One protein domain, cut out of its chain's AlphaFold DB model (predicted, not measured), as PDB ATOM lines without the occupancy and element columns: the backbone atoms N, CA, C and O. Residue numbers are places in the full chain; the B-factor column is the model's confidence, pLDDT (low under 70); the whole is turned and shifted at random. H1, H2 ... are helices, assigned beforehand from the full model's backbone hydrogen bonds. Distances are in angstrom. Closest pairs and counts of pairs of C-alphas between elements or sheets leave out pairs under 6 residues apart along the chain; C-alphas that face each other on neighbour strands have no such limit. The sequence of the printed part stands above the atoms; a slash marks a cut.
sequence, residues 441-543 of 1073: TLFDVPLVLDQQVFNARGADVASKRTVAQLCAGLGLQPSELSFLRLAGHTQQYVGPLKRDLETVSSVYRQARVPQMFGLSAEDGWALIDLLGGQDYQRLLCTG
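This is residues 441 to 543 of the 1073 residues of an uncharacterized protein of Pseudomonas jessenii (UniProt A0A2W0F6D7). Crossed helices gather round H3, with H1 at one end of the longest axis, H4 and H5 making a corner at the other, and H2 crossing H3 between. Residues 441 to 460, with no named element, lie at H1's end. The all-helix printed part has 103 residues and H1 to H5 in chain order; it is compact, with a radius of gyration of the C-alphas of 13.1 A, spanning 40 by 25 by 21 A.

H1, residues 461 to 474, touches the hub H3, residues 501 to 516, with residues 470 to 474 alone; the closest C-alphas, of Leu 474 and Ala 511, are 6.4 A apart. H2, residues 483 to 493, touches H3 at a steep tilt of 57 degrees; the closest C-alphas, of Leu 486 and Val 507, are 6.0 A apart. H4, residues 521 to 531, touches H3 about perpendicular, at 83 degrees; the closest C-alphas, of Pro 514 and Gly 524, are 4.8 A apart. H5, residues 533 to 542, touches H3; the closest C-alphas, of Ser 506 and Cys 541, are 5.0 A apart. H1 is apart from H4 and H5. Every O i to N i+4 pair is within hydrogen-bond range in H1, H2, H4 and H5, and 11 of 12 in H3.

H1, 20.0 A long, begins at C-alpha 461 (132.949, 155.589, 197.528). H3, 20.9 A, has a kink of 26 degrees near residue 510. H5 ends at C-alpha 542 (107.416, 159.739, 185.770).

The farthest C-alphas, of Asp 444 and Gly 532, are 41.4 A apart. The printed part has no cut, and no link between helices is long. Residues 441 to 442 have pLDDT under 70.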
ATOM      1  N   THR A 441     133.686 170.932 185.859       65.94
ATOM      2  CA  THR A 441     134.831 170.079 186.244       65.94
ATOM      3  C   THR A 441     135.081 170.071 187.761       65.94
ATOM      4  O   THR A 441     136.219 170.064 188.223       65.94
ATOM      5  N   LEU A 442     134.015 170.067 188.573       66.56
ATOM      6  CA  LEU A 442     134.095 169.928 190.036       66.56
ATOM      7  C   LEU A 442     134.688 168.579 190.460       66.56
ATOM      8  O   LEU A 442     135.127 168.429 191.598       66.56
ATOM      9  N   PHE A 443     134.679 167.598 189.556       76.19
ATOM     10  CA  PHE A 443     135.157 166.247 189.793       76.19
ATOM     11  C   PHE A 443     136.190 165.850 188.739       76.19
ATOM     12  O   PHE A 443     136.035 166.160 187.560       76.19
ATOM     13  N   ASP A 444     137.190 165.072 189.159       79.12
ATOM     14  CA  ASP A 444     138.226 164.521 188.270       79.12
ATOM     15  C   ASP A 444     137.665 163.525 187.235       79.12
ATOM     16  O   ASP A 444     138.332 163.185 186.260       79.12
ATOM     17  N   VAL A 445     136.449 163.014 187.466       87.19
ATOM     18  CA  VAL A 445     135.770 162.029 186.615       87.19
ATOM     19  C   VAL A 445     134.334 162.499 186.361       87.19
ATOM     20  O   VAL A 445     133.655 162.847 187.332       87.19
ATOM     21  N   PRO A 446     133.844 162.478 185.106       92.94
ATOM     22  CA  PRO A 446     132.455 162.815 184.795       92.94
ATOM     23  C   PRO A 446     131.466 161.802 185.394       92.94
ATOM     24  O   PRO A 446     131.826 160.674 185.750       92.94
ATOM     25  N   LEU A 447     130.198 162.192 185.519       95.31
ATOM     26  CA  LEU A 447     129.113 161.266 185.826       95.31
ATOM     27  C   LEU A 447     128.836 160.401 184.595       95.31
ATOM     28  O   LEU A 447     128.364 160.906 183.579       95.31
ATOM     29  N   VAL A 448     129.088 159.094 184.712       95.56
ATOM     30  CA  VAL A 448     128.857 158.117 183.639       95.56
ATOM     31  C   VAL A 448     127.647 157.237 183.954       95.56
ATOM     32  O   VAL A 448     127.595 156.609 185.016       95.56
ATOM     33  N   LEU A 449     126.701 157.154 183.014       95.88
ATOM     34  CA  LEU A 449     125.508 156.306 183.083       95.88
ATOM     35  C   LEU A 449     125.802 154.866 182.635       95.88
ATOM     36  O   LEU A 449     125.405 154.426 181.558       95.88
ATOM     37  N   ASP A 450     126.523 154.124 183.473       92.62
ATOM     38  CA  ASP A 450     126.974 152.749 183.213       92.62
ATOM     39  C   ASP A 450     125.992 151.650 183.669       92.62
ATOM     40  O   ASP A 450     126.360 150.475 183.745       92.62
ATOM     41  N   GLN A 451     124.742 152.022 183.972       92.44
ATOM     42  CA  GLN A 451     123.648 151.128 184.378       92.44
ATOM     43  C   GLN A 451     123.833 150.429 185.733       92.44
ATOM     44  O   GLN A 451     122.978 149.633 186.137       92.44
ATOM     45  N   GLN A 452     124.914 150.716 186.462       93.62
ATOM     46  CA  GLN A 452     125.148 150.113 187.769       93.62
ATOM     47  C   GLN A 452     124.220 150.708 188.827       93.62
ATOM     48  O   GLN A 452     123.915 151.904 188.818       93.62
ATOM     49  N   VAL A 453     123.810 149.861 189.768       96.31
ATOM     50  CA  VAL A 453     123.029 150.261 190.943       96.31
ATOM     51  C   VAL A 453     123.902 151.107 191.871       96.31
ATOM     52  O   VAL A 453     125.085 150.815 192.047       96.31
ATOM     53  N   PHE A 454     123.318 152.128 192.492       97.31
ATOM     54  CA  PHE A 454     123.950 152.876 193.580       97.31
ATOM     55  C   PHE A 454     122.970 153.042 194.743       97.31
ATOM     56  O   PHE A 454     121.755 152.971 194.560       97.31
ATOM     57  N   ASN A 455     123.487 153.259 195.953       96.31
ATOM     58  CA  ASN A 455     122.656 153.500 197.130       96.31
ATOM     59  C   ASN A 455     122.740 154.976 197.530       96.31
ATOM     60  O   ASN A 455     123.804 155.449 197.920       96.31
ATOM     61  N   ALA A 456     121.616 155.696 197.500       95.44
ATOM     62  CA  ALA A 456     121.569 157.109 197.883       95.44
ATOM     63  C   ALA A 456     122.056 157.375 199.325       95.44
ATOM     64  O   ALA A 456     122.621 158.430 199.591       95.44
ATOM     65  N   ARG A 457     121.892 156.405 200.240       94.81
ATOM     66  CA  ARG A 457     122.396 156.442 201.629       94.81
ATOM     67  C   ARG A 457     123.645 155.568 201.830       94.81
ATOM     68  O   ARG A 457     124.027 155.265 202.958       94.81
ATOM     69  N   GLY A 458     124.259 155.114 200.739       90.38
ATOM     70  CA  GLY A 458     125.410 154.221 200.750       90.38
ATOM     71  C   GLY A 458     126.666 154.885 201.312       90.38
ATOM     72  O   GLY A 458     126.958 156.049 201.044       90.38
ATOM     73  N   ALA A 459     127.444 154.120 202.079       91.00
ATOM     74  CA  ALA A 459     128.725 154.582 202.607       91.00
ATOM     75  C   ALA A 459     129.899 154.378 201.628       91.00
ATOM     76  O   ALA A 459     130.974 154.948 201.853       91.00
ATOM     77  N   ASP A 460     129.705 153.576 200.573       95.19
ATOM     78  CA  ASP A 460     130.735 153.241 199.595       95.19
ATOM     79  C   ASP A 460     131.112 154.445 198.716       95.19
ATOM     80  O   ASP A 460     130.328 155.367 198.484       95.19
ATOM     81  N   VAL A 461     132.361 154.449 198.246       92.69
ATOM     82  CA  VAL A 461     132.949 155.589 197.528       92.69
ATOM     83  C   VAL A 461     132.233 155.859 196.201       92.69
ATOM     84  O   VAL A 461     132.094 157.023 195.823       92.69
ATOM     85  N   ALA A 462     131.769 154.816 195.507       92.31
ATOM     86  CA  ALA A 462     131.087 154.962 194.226       92.31
ATOM     87  C   ALA A 462     129.721 155.633 194.412       92.31
ATOM     88  O   ALA A 462     129.469 156.662 193.788       92.31
ATOM     89  N   SER A 463     128.899 155.138 195.343       95.12
ATOM     90  CA  SER A 463     127.605 155.741 195.677       95.12
ATOM     91  C   SER A 463     127.754 157.189 196.141       95.12
ATOM     92  O   SER A 463     127.061 158.064 195.627       95.12
ATOM     93  N   LYS A 464     128.700 157.485 197.047       94.50
ATOM     94  CA  LYS A 464     128.949 158.865 197.507       94.50
ATOM     95  C   LYS A 464     129.320 159.804 196.363       94.50
ATOM     96  O   LYS A 464     128.834 160.930 196.323       94.50
ATOM     97  N   ARG A 465     130.161 159.344 195.430       93.62
ATOM     98  CA  ARG A 465     130.539 160.126 194.247       93.62
ATOM     99  C   ARG A 465     129.332 160.389 193.353       93.62
ATOM    100  O   ARG A 465     129.123 161.534 192.974       93.62
ATOM    101  N   THR A 466     128.529 159.365 193.062       95.75
ATOM    102  CA  THR A 466     127.311 159.511 192.252       95.75
ATOM    103  C   THR A 466     126.342 160.503 192.882       95.75
ATOM    104  O   THR A 466     125.880 161.413 192.202       95.75
ATOM    105  N   VAL A 467     126.087 160.395 194.189       96.69
ATOM    106  CA  VAL A 467     125.230 161.343 194.915       96.69
ATOM    107  C   VAL A 467     125.793 162.764 194.844       96.69
ATOM    108  O   VAL A 467     125.043 163.692 194.557       96.69
ATOM    109  N   ALA A 468     127.101 162.946 195.047       94.44
ATOM    110  CA  ALA A 468     127.737 164.260 194.972       94.44
ATOM    111  C   ALA A 468     127.646 164.884 193.568       94.44
ATOM    112  O   ALA A 468     127.335 166.067 193.453       94.44
ATOM    113  N   GLN A 469     127.860 164.097 192.509       95.12
ATOM    114  CA  GLN A 469     127.731 164.547 191.117       95.12
ATOM    115  C   GLN A 469     126.287 164.939 190.778       95.12
ATOM    116  O   GLN A 469     126.056 166.009 190.217       95.12
ATOM    117  N   LEU A 470     125.305 164.116 191.172       96.06
ATOM    118  CA  LEU A 470     123.886 164.427 190.980       96.06
ATOM    119  C   LEU A 470     123.476 165.688 191.750       96.06
ATOM    120  O   LEU A 470     122.763 166.531 191.214       96.06
ATOM    121  N   CYS A 471     123.951 165.844 192.988       95.81
ATOM    122  CA  CYS A 471     123.699 167.041 193.784       95.81
ATOM    123  C   CYS A 471     124.302 168.291 193.136       95.81
ATOM    124  O   CYS A 471     123.623 169.310 193.050       95.81
ATOM    125  N   ALA A 472     125.543 168.211 192.648       94.31
ATOM    126  CA  ALA A 472     126.218 169.334 192.006       94.31
ATOM    127  C   ALA A 472     125.486 169.801 190.739       94.31
ATOM    128  O   ALA A 472     125.215 170.992 190.614       94.31
ATOM    129  N   GLY A 473     125.107 168.875 189.850       93.81
ATOM    130  CA  GLY A 473     124.403 169.212 188.604       93.81
ATOM    131  C   GLY A 473     122.986 169.758 188.808       93.81
ATOM    132  O   GLY A 473     122.482 170.512 187.984       93.81
ATOM    133  N   LEU A 474     122.338 169.418 189.928       95.25
ATOM    134  CA  LEU A 474     120.971 169.858 190.239       95.25
ATOM    135  C   LEU A 474     120.913 171.011 191.250       95.25
ATOM    136  O   LEU A 474     119.818 171.463 191.583       95.25
ATOM    137  N   GLY A 475     122.052 171.468 191.780       93.75
ATOM    138  CA  GLY A 475     122.093 172.470 192.850       93.75
ATOM    139  C   GLY A 475     121.453 171.994 194.164       93.75
ATOM    140  O   GLY A 475     120.809 172.776 194.859       93.75
ATOM    141  N   LEU A 476     121.591 170.708 194.494       95.50
ATOM    142  CA  LEU A 476     120.998 170.069 195.675       95.50
ATOM    143  C   LEU A 476     122.041 169.766 196.757       95.50
ATOM    144  O   LEU A 476     123.248 169.829 196.530       95.50
ATOM    145  N   GLN A 477     121.558 169.394 197.944       94.19
ATOM    146  CA  GLN A 477     122.382 168.885 199.039       94.19
ATOM    147  C   GLN A 477     122.070 167.404 199.306       94.19
ATOM    148  O   GLN A 477     120.925 166.977 199.130       94.19
ATOM    149  N   PRO A 478     123.043 166.603 199.780       94.69
ATOM    150  CA  PRO A 478     122.829 165.200 200.132       94.69
ATOM    151  C   PRO A 478     122.135 165.062 201.503       94.69
ATOM    152  O   PRO A 478     122.682 164.474 202.433       94.69
ATOM    153  N   SER A 479     120.941 165.638 201.651       94.88
ATOM    154  CA  SER A 479     120.152 165.650 202.890       94.88
ATOM    155  C   SER A 479     118.754 165.057 202.690       94.88
ATOM    156  O   SER A 479     118.269 164.944 201.561       94.88
ATOM    157  N   GLU A 480     118.092 164.703 203.799       92.81
ATOM    158  CA  GLU A 480     116.727 164.141 203.817       92.81
ATOM    159  C   GLU A 480     115.661 165.104 203.275       92.81
ATOM    160  O   GLU A 480     114.649 164.650 202.760       92.81
ATOM    161  N   LEU A 481     115.899 166.418 203.323       87.94
ATOM    162  CA  LEU A 481     114.986 167.433 202.773       87.94
ATOM    163  C   LEU A 481     115.275 167.779 201.301       87.94
ATOM    164  O   LEU A 481     114.492 168.475 200.663       87.94
ATOM    165  N   SER A 482     116.394 167.297 200.749       93.06
ATOM    166  CA  SER A 482     116.855 167.626 199.397       93.06
ATOM    167  C   SER A 482     117.008 166.349 198.557       93.06
ATOM    168  O   SER A 482     116.011 165.679 198.289       93.06
ATOM    169  N   PHE A 483     118.219 165.971 198.137       96.62
ATOM    170  CA  PHE A 483     118.412 164.858 197.201       96.62
ATOM    171  C   PHE A 483     117.875 163.508 197.706       96.62
ATOM    172  O   PHE A 483     117.319 162.748 196.912       96.62
ATOM    173  N   LEU A 484     118.002 163.186 199.001       96.75
ATOM    174  CA  LEU A 484     117.589 161.868 199.508       96.75
ATOM    175  C   LEU A 484     116.069 161.662 199.421       96.75
ATOM    176  O   LEU A 484     115.632 160.534 199.175       96.75
ATOM    177  N   ARG A 485     115.274 162.738 199.534       94.69
ATOM    178  CA  ARG A 485     113.825 162.704 199.283       94.69
ATOM    179  C   ARG A 485     113.533 162.376 197.822       94.69
ATOM    180  O   ARG A 485     112.774 161.449 197.549       94.69
ATOM    181  N   LEU A 486     114.192 163.076 196.892       96.88
ATOM    182  CA  LEU A 486     114.010 162.857 195.451       96.88
ATOM    183  C   LEU A 486     114.389 161.428 195.045       96.88
ATOM    184  O   LEU A 486     113.683 160.757 194.292       96.88
ATOM    185  N   ALA A 487     115.504 160.932 195.579       97.75
ATOM    186  CA  ALA A 487     115.961 159.569 195.354       97.75
ATOM    187  C   ALA A 487     114.955 158.537 195.899       97.75
ATOM    188  O   ALA A 487     114.659 157.555 195.218       97.75
ATOM    189  N   GLY A 488     114.378 158.779 197.081       96.69
ATOM    190  CA  GLY A 488     113.330 157.935 197.662       96.69
ATOM    191  C   GLY A 488     112.073 157.853 196.791       96.69
ATOM    192  O   GLY A 488     111.611 156.755 196.487       96.69
ATOM    193  N   HIS A 489     111.561 158.992 196.315       95.12
ATOM    194  CA  HIS A 489     110.394 159.017 195.426       95.12
ATOM    195  C   HIS A 489     110.686 158.393 194.057       95.12
ATOM    196  O   HIS A 489     109.864 157.646 193.527       95.12
ATOM    197  N   THR A 490     111.882 158.617 193.508       97.69
ATOM    198  CA  THR A 490     112.331 157.930 192.285       97.69
ATOM    199  C   THR A 490     112.302 156.415 192.478       97.69
ATOM    200  O   THR A 490     111.766 155.690 191.641       97.69
ATOM    201  N   GLN A 491     112.804 155.931 193.617       96.75
ATOM    202  CA  GLN A 491     112.791 154.509 193.942       96.75
ATOM    203  C   GLN A 491     111.372 153.942 194.066       96.75
ATOM    204  O   GLN A 491     111.124 152.815 193.638       96.75
ATOM    205  N   GLN A 492     110.448 154.725 194.622       95.06
ATOM    206  CA  GLN A 492     109.051 154.343 194.809       95.06
ATOM    207  C   GLN A 492     108.251 154.312 193.499       95.06
ATOM    208  O   GLN A 492     107.459 153.394 193.295       95.06
ATOM    209  N   TYR A 493     108.428 155.308 192.625       94.56
ATOM    210  CA  TYR A 493     107.552 155.516 191.464       94.56
ATOM    211  C   TYR A 493     108.170 155.131 190.116       94.56
ATOM    212  O   TYR A 493     107.427 154.899 189.164       94.56
ATOM    213  N   VAL A 494     109.503 155.069 190.009       94.62
ATOM    214  CA  VAL A 494     110.218 154.752 188.757       94.62
ATOM    215  C   VAL A 494     110.906 153.392 188.838       94.62
ATOM    216  O   VAL A 494     110.791 152.591 187.911       94.62
ATOM    217  N   GLY A 495     111.590 153.105 189.947       93.75
ATOM    218  CA  GLY A 495     112.251 151.822 190.183       93.75
ATOM    219  C   GLY A 495     113.631 151.956 190.834       93.75
ATOM    220  O   GLY A 495     114.029 153.049 191.229       93.75
ATOM    221  N   PRO A 496     114.386 150.849 190.974       95.75
ATOM    222  CA  PRO A 496     115.674 150.845 191.667       95.75
ATOM    223  C   PRO A 496     116.663 151.868 191.098       95.75
ATOM    224  O   PRO A 496     116.839 151.941 189.884       95.75
ATOM    225  N   LEU A 497     117.357 152.587 191.986       97.75
ATOM    226  CA  LEU A 497     118.308 153.631 191.604       97.75
ATOM    227  C   LEU A 497     119.507 153.050 190.856       97.75
ATOM    228  O   LEU A 497     120.279 152.248 191.394       97.75
ATOM    229  N   LYS A 498     119.673 153.490 189.612       96.44
ATOM    230  CA  LYS A 498     120.788 153.119 188.743       96.44
ATOM    231  C   LYS A 498     121.393 154.362 188.118       96.44
ATOM    232  O   LYS A 498     120.746 155.396 187.990       96.44
ATOM    233  N   ARG A 499     122.650 154.265 187.697       96.50
ATOM    234  CA  ARG A 499     123.266 155.269 186.824       96.50
ATOM    235  C   ARG A 499     122.726 155.087 185.405       96.50
ATOM    236  O   ARG A 499     123.416 154.564 184.537       96.50
ATOM    237  N   ASP A 500     121.456 155.435 185.208       96.00
ATOM    238  CA  ASP A 500     120.706 155.287 183.961       96.00
ATOM    239  C   ASP A 500     119.800 156.493 183.676       96.00
ATOM    240  O   ASP A 500     119.622 157.363 184.530       96.00
ATOM    241  N   LEU A 501     119.261 156.563 182.452       95.81
ATOM    242  CA  LEU A 501     118.457 157.701 181.994       95.81
ATOM    243  C   LEU A 501     117.170 157.854 182.802       95.81
ATOM    244  O   LEU A 501     116.820 158.970 183.166       95.81
ATOM    245  N   GLU A 502     116.493 156.762 183.134       95.44
ATOM    246  CA  GLU A 502     115.233 156.784 183.871       95.44
ATOM    247  C   GLU A 502     115.417 157.386 185.269       95.44
ATOM    248  O   GLU A 502     114.636 158.254 185.670       95.44
ATOM    249  N   THR A 503     116.483 156.997 185.981       97.94
ATOM    250  CA  THR A 503     116.804 157.555 187.300       97.94
ATOM    251  C   THR A 503     117.167 159.033 187.188       97.94
ATOM    252  O   THR A 503     116.564 159.855 187.881       97.94
ATOM    253  N   VAL A 504     118.118 159.400 186.312       97.81
ATOM    254  CA  VAL A 504     118.589 160.797 186.231       97.81
ATOM    255  C   VAL A 504     117.526 161.748 185.694       97.81
ATOM    256  O   VAL A 504     117.424 162.870 186.177       97.81
ATOM    257  N   SER A 505     116.685 161.299 184.759       98.38
ATOM    258  CA  SER A 505     115.574 162.100 184.232       98.38
ATOM    259  C   SER A 505     114.508 162.321 185.298       98.38
ATOM    260  O   SER A 505     113.968 163.420 185.404       98.38
ATOM    261  N   SER A 506     114.237 161.312 186.133       98.56
ATOM    262  CA  SER A 506     113.315 161.464 187.254       98.56
ATOM    263  C   SER A 506     113.819 162.491 188.265       98.56
ATOM    264  O   SER A 506     113.095 163.434 188.568       98.56
ATOM    265  N   VAL A 507     115.062 162.379 188.748       98.19
ATOM    266  CA  VAL A 507     115.595 163.364 189.710       98.19
ATOM    267  C   VAL A 507     115.771 164.749 189.083       98.19
ATOM    268  O   VAL A 507     115.532 165.747 189.760       98.19
ATOM    269  N   TYR A 508     116.104 164.824 187.788       98.50
ATOM    270  CA  TYR A 508     116.149 166.080 187.042       98.50
ATOM    271  C   TYR A 508     114.788 166.767 187.041       98.50
ATOM    272  O   TYR A 508     114.706 167.920 187.444       98.50
ATOM    273  N   ARG A 509     113.707 166.064 186.674       98.44
ATOM    274  CA  ARG A 509     112.346 166.622 186.732       98.44
ATOM    275  C   ARG A 509     112.003 167.142 188.114       98.44
ATOM    276  O   ARG A 509     111.549 168.275 188.250       98.44
ATOM    277  N   GLN A 510     112.260 166.323 189.129       98.12
ATOM    278  CA  GLN A 510     111.904 166.636 190.506       98.12
ATOM    279  C   GLN A 510     112.647 167.856 191.067       98.12
ATOM    280  O   GLN A 510     112.126 168.512 191.964       98.12
ATOM    281  N   ALA A 511     113.836 168.168 190.548       97.81
ATOM    282  CA  ALA A 511     114.596 169.356 190.924       97.81
ATOM    283  C   ALA A 511     114.290 170.557 190.013       97.81
ATOM    284  O   ALA A 511     114.003 171.654 190.493       97.81
ATOM    285  N   ARG A 512     114.317 170.352 188.693       97.81
ATOM    286  CA  ARG A 512     114.237 171.417 187.690       97.81
ATOM    287  C   ARG A 512     112.848 172.039 187.592       97.81
ATOM    288  O   ARG A 512     112.764 173.252 187.415       97.81
ATOM    289  N   VAL A 513     111.771 171.256 187.722       98.31
ATOM    290  CA  VAL A 513     110.398 171.789 187.648       98.31
ATOM    291  C   VAL A 513     110.131 172.790 188.784       98.31
ATOM    292  O   VAL A 513     109.772 173.926 188.471       98.31
ATOM    293  N   PRO A 514     110.377 172.477 190.076       97.44
ATOM    294  CA  PRO A 514     110.309 173.483 191.142       97.44
ATOM    295  C   PRO A 514     111.210 174.702 190.901       97.44
ATOM    296  O   PRO A 514     110.762 175.836 191.065       97.44
ATOM    297  N   GLN A 515     112.450 174.490 190.446       96.88
ATOM    298  CA  GLN A 515     113.393 175.581 190.170       96.88
ATOM    299  C   GLN A 515     112.912 176.526 189.064       96.88
ATOM    300  O   GLN A 515     113.134 177.732 189.161       96.88
ATOM    301  N   MET A 516     112.243 176.012 188.025       97.38
ATOM    302  CA  MET A 516     111.628 176.837 186.976       97.38
ATOM    303  C   MET A 516     110.625 177.834 187.574       97.38
ATOM    304  O   MET A 516     110.560 178.980 187.136       97.38
ATOM    305  N   PHE A 517     109.901 177.423 188.617       96.94
ATOM    306  CA  PHE A 517     108.972 178.266 189.365       96.94
ATOM    307  C   PHE A 517     109.630 179.108 190.475       96.94
ATOM    308  O   PHE A 517     108.939 179.835 191.186       96.94
ATOM    309  N   GLY A 518     110.956 179.043 190.633       96.00
ATOM    310  CA  GLY A 518     111.687 179.750 191.689       96.00
ATOM    311  C   GLY A 518     111.547 179.128 193.082       96.00
ATOM    312  O   GLY A 518     111.796 179.813 194.071       96.00
ATOM    313  N   LEU A 519     111.145 177.857 193.169       96.62
ATOM    314  CA  LEU A 519     111.018 177.112 194.422       96.62
ATOM    315  C   LEU A 519     112.269 176.272 194.703       96.62
ATOM    316  O   LEU A 519     112.931 175.779 193.785       96.62
ATOM    317  N   SER A 520     112.558 176.058 195.989       94.31
ATOM    318  CA  SER A 520     113.488 175.011 196.415       94.31
ATOM    319  C   SER A 520     112.893 173.620 196.147       94.31
ATOM    320  O   SER A 520     111.691 173.480 195.907       94.31
ATOM    321  N   ALA A 521     113.714 172.564 196.200       91.50
ATOM    322  CA  ALA A 521     113.195 171.198 196.101       91.50
ATOM    323  C   ALA A 521     112.179 170.908 197.223       91.50
ATOM    324  O   ALA A 521     111.120 170.347 196.964       91.50
ATOM    325  N   GLU A 522     112.468 171.344 198.449       92.50
ATOM    326  CA  GLU A 522     111.590 171.155 199.603       92.50
ATOM    327  C   GLU A 522     110.234 171.846 199.409       92.50
ATOM    328  O   GLU A 522     109.199 171.183 199.496       92.50
ATOM    329  N   ASP A 523     110.240 173.132 199.045       95.00
ATOM    330  CA  ASP A 523     109.015 173.903 198.799       95.00
ATOM    331  C   ASP A 523     108.225 173.359 197.605       95.00
ATOM    332  O   ASP A 523     106.996 173.321 197.634       95.00
ATOM    333  N   GLY A 524     108.920 172.912 196.555       95.69
ATOM    334  CA  GLY A 524     108.299 172.298 195.384       95.69
ATOM    335  C   GLY A 524     107.486 171.061 195.749       95.69
ATOM    336  O   GLY A 524     106.329 170.940 195.352       95.69
ATOM    337  N   TRP A 525     108.065 170.169 196.552       93.56
ATOM    338  CA  TRP A 525     107.374 168.970 197.026       93.56
ATOM    339  C   TRP A 525     106.270 169.280 198.023       93.56
ATOM    340  O   TRP A 525     105.177 168.735 197.912       93.56
ATOM    341  N   ALA A 526     106.521 170.197 198.951       94.00
ATOM    342  CA  ALA A 526     105.519 170.655 199.900       94.00
ATOM    343  C   ALA A 526     104.288 171.256 199.186       94.00
ATOM    344  O   ALA A 526     103.150 171.053 199.623       94.00
ATOM    345  N   LEU A 527     104.494 171.940 198.055       96.75
ATOM    346  CA  LEU A 527     103.421 172.459 197.210       96.75
ATOM    347  C   LEU A 527     102.689 171.349 196.446       96.75
ATOM    348  O   LEU A 527     101.464 171.362 196.363       96.75
ATOM    349  N   ILE A 528     103.414 170.375 195.904       95.62
ATOM    350  CA  ILE A 528     102.826 169.220 195.210       95.62
ATOM    351  C   ILE A 528     101.931 168.404 196.144       95.62
ATOM    352  O   ILE A 528     100.836 167.999 195.748       95.62
ATOM    353  N   ASP A 529     102.367 168.236 197.391       91.94
ATOM    354  CA  ASP A 529     101.607 167.575 198.450       91.94
ATOM    355  C   ASP A 529     100.279 168.293 198.726       91.94
ATOM    356  O   ASP A 529      99.271 167.637 198.971       91.94
ATOM    357  N   LEU A 530     100.274 169.630 198.661       92.38
ATOM    358  CA  LEU A 530      99.074 170.456 198.831       92.38
ATOM    359  C   LEU A 530      98.132 170.383 197.619       92.38
ATOM    360  O   LEU A 530      96.922 170.492 197.784       92.38
ATOM    361  N   LEU A 531      98.688 170.219 196.415       93.50
ATOM    362  CA  LEU A 531      97.939 170.206 195.160       93.50
ATOM    363  C   LEU A 531      97.165 168.905 194.939       93.50
ATOM    364  O   LEU A 531      95.941 168.915 194.905       93.50
ATOM    365  N   GLY A 532      97.884 167.801 194.740       87.31
ATOM    366  CA  GLY A 532      97.296 166.512 194.357       87.31
ATOM    367  C   GLY A 532      97.943 165.321 195.052       87.31
ATOM    368  O   GLY A 532      97.724 164.175 194.656       87.31
ATOM    369  N   GLY A 533      98.780 165.577 196.064       89.62
ATOM    370  CA  GLY A 533      99.412 164.540 196.867       89.62
ATOM    371  C   GLY A 533     100.144 163.500 196.018       89.62
ATOM    372  O   GLY A 533     100.807 163.823 195.031       89.62
ATOM    373  N   GLN A 534     100.000 162.228 196.396       88.25
ATOM    374  CA  GLN A 534     100.749 161.107 195.817       88.25
ATOM    375  C   GLN A 534     100.599 160.948 194.299       88.25
ATOM    376  O   GLN A 534     101.538 160.491 193.643       88.25
ATOM    377  N   ASP A 535      99.456 161.318 193.721       88.25
ATOM    378  CA  ASP A 535      99.284 161.224 192.272       88.25
ATOM    379  C   ASP A 535     100.159 162.253 191.556       88.25
ATOM    380  O   ASP A 535     100.853 161.913 190.599       88.25
ATOM    381  N   TYR A 536     100.249 163.477 192.077       94.38
ATOM    382  CA  TYR A 536     101.100 164.520 191.501       94.38
ATOM    383  C   TYR A 536     102.583 164.250 191.763       94.38
ATOM    384  O   TYR A 536     103.420 164.478 190.888       94.38
ATOM    385  N   GLN A 537     102.907 163.683 192.927       93.81
ATOM    386  CA  GLN A 537     104.240 163.164 193.228       93.81
ATOM    387  C   GLN A 537     104.692 162.133 192.180       93.81
ATOM    388  O   GLN A 537     105.793 162.235 191.629       93.81
ATOM    389  N   ARG A 538     103.824 161.159 191.860       95.44
ATOM    390  CA  ARG A 538     104.077 160.151 190.822       95.44
ATOM    391  C   ARG A 538     104.268 160.814 189.459       95.44
ATOM    392  O   ARG A 538     105.251 160.512 188.786       95.44
ATOM    393  N   LEU A 539     103.382 161.736 189.076       96.31
ATOM    394  CA  LEU A 539     103.454 162.446 187.795       96.31
ATOM    395  C   LEU A 539     104.766 163.211 187.630       96.31
ATOM    396  O   LEU A 539     105.396 163.085 186.582       96.31
ATOM    397  N   LEU A 540     105.228 163.921 188.664       97.44
ATOM    398  CA  LEU A 540     106.520 164.609 188.627       97.44
ATOM    399  C   LEU A 540     107.685 163.625 188.443       97.44
ATOM    400  O   LEU A 540     108.613 163.879 187.670       97.44
ATOM    401  N   CYS A 541     107.632 162.470 189.113       97.62
ATOM    402  CA  CYS A 541     108.668 161.448 188.993       97.62
ATOM    403  C   CYS A 541     108.691 160.801 187.604       97.62
ATOM    404  O   CYS A 541     109.776 160.526 187.086       97.62
ATOM    405  N   THR A 542     107.529 160.549 186.994       96.31
ATOM    406  CA  THR A 542     107.416 159.739 185.770       96.31
ATOM    407  C   THR A 542     107.254 160.550 184.484       96.31
ATOM    408  O   THR A 542     107.523 160.012 183.417       96.31
ATOM    409  N   GLY A 543     106.797 161.804 184.565       96.75
ATOM    410  CA  GLY A 543     106.542 162.674 183.410       96.75
ATOM    411  C   GLY A 543     105.392 162.215 182.507       96.75
ATOM    412  O   GLY A 543     105.398 162.537 181.327       96.75
TER     413      GLY A 543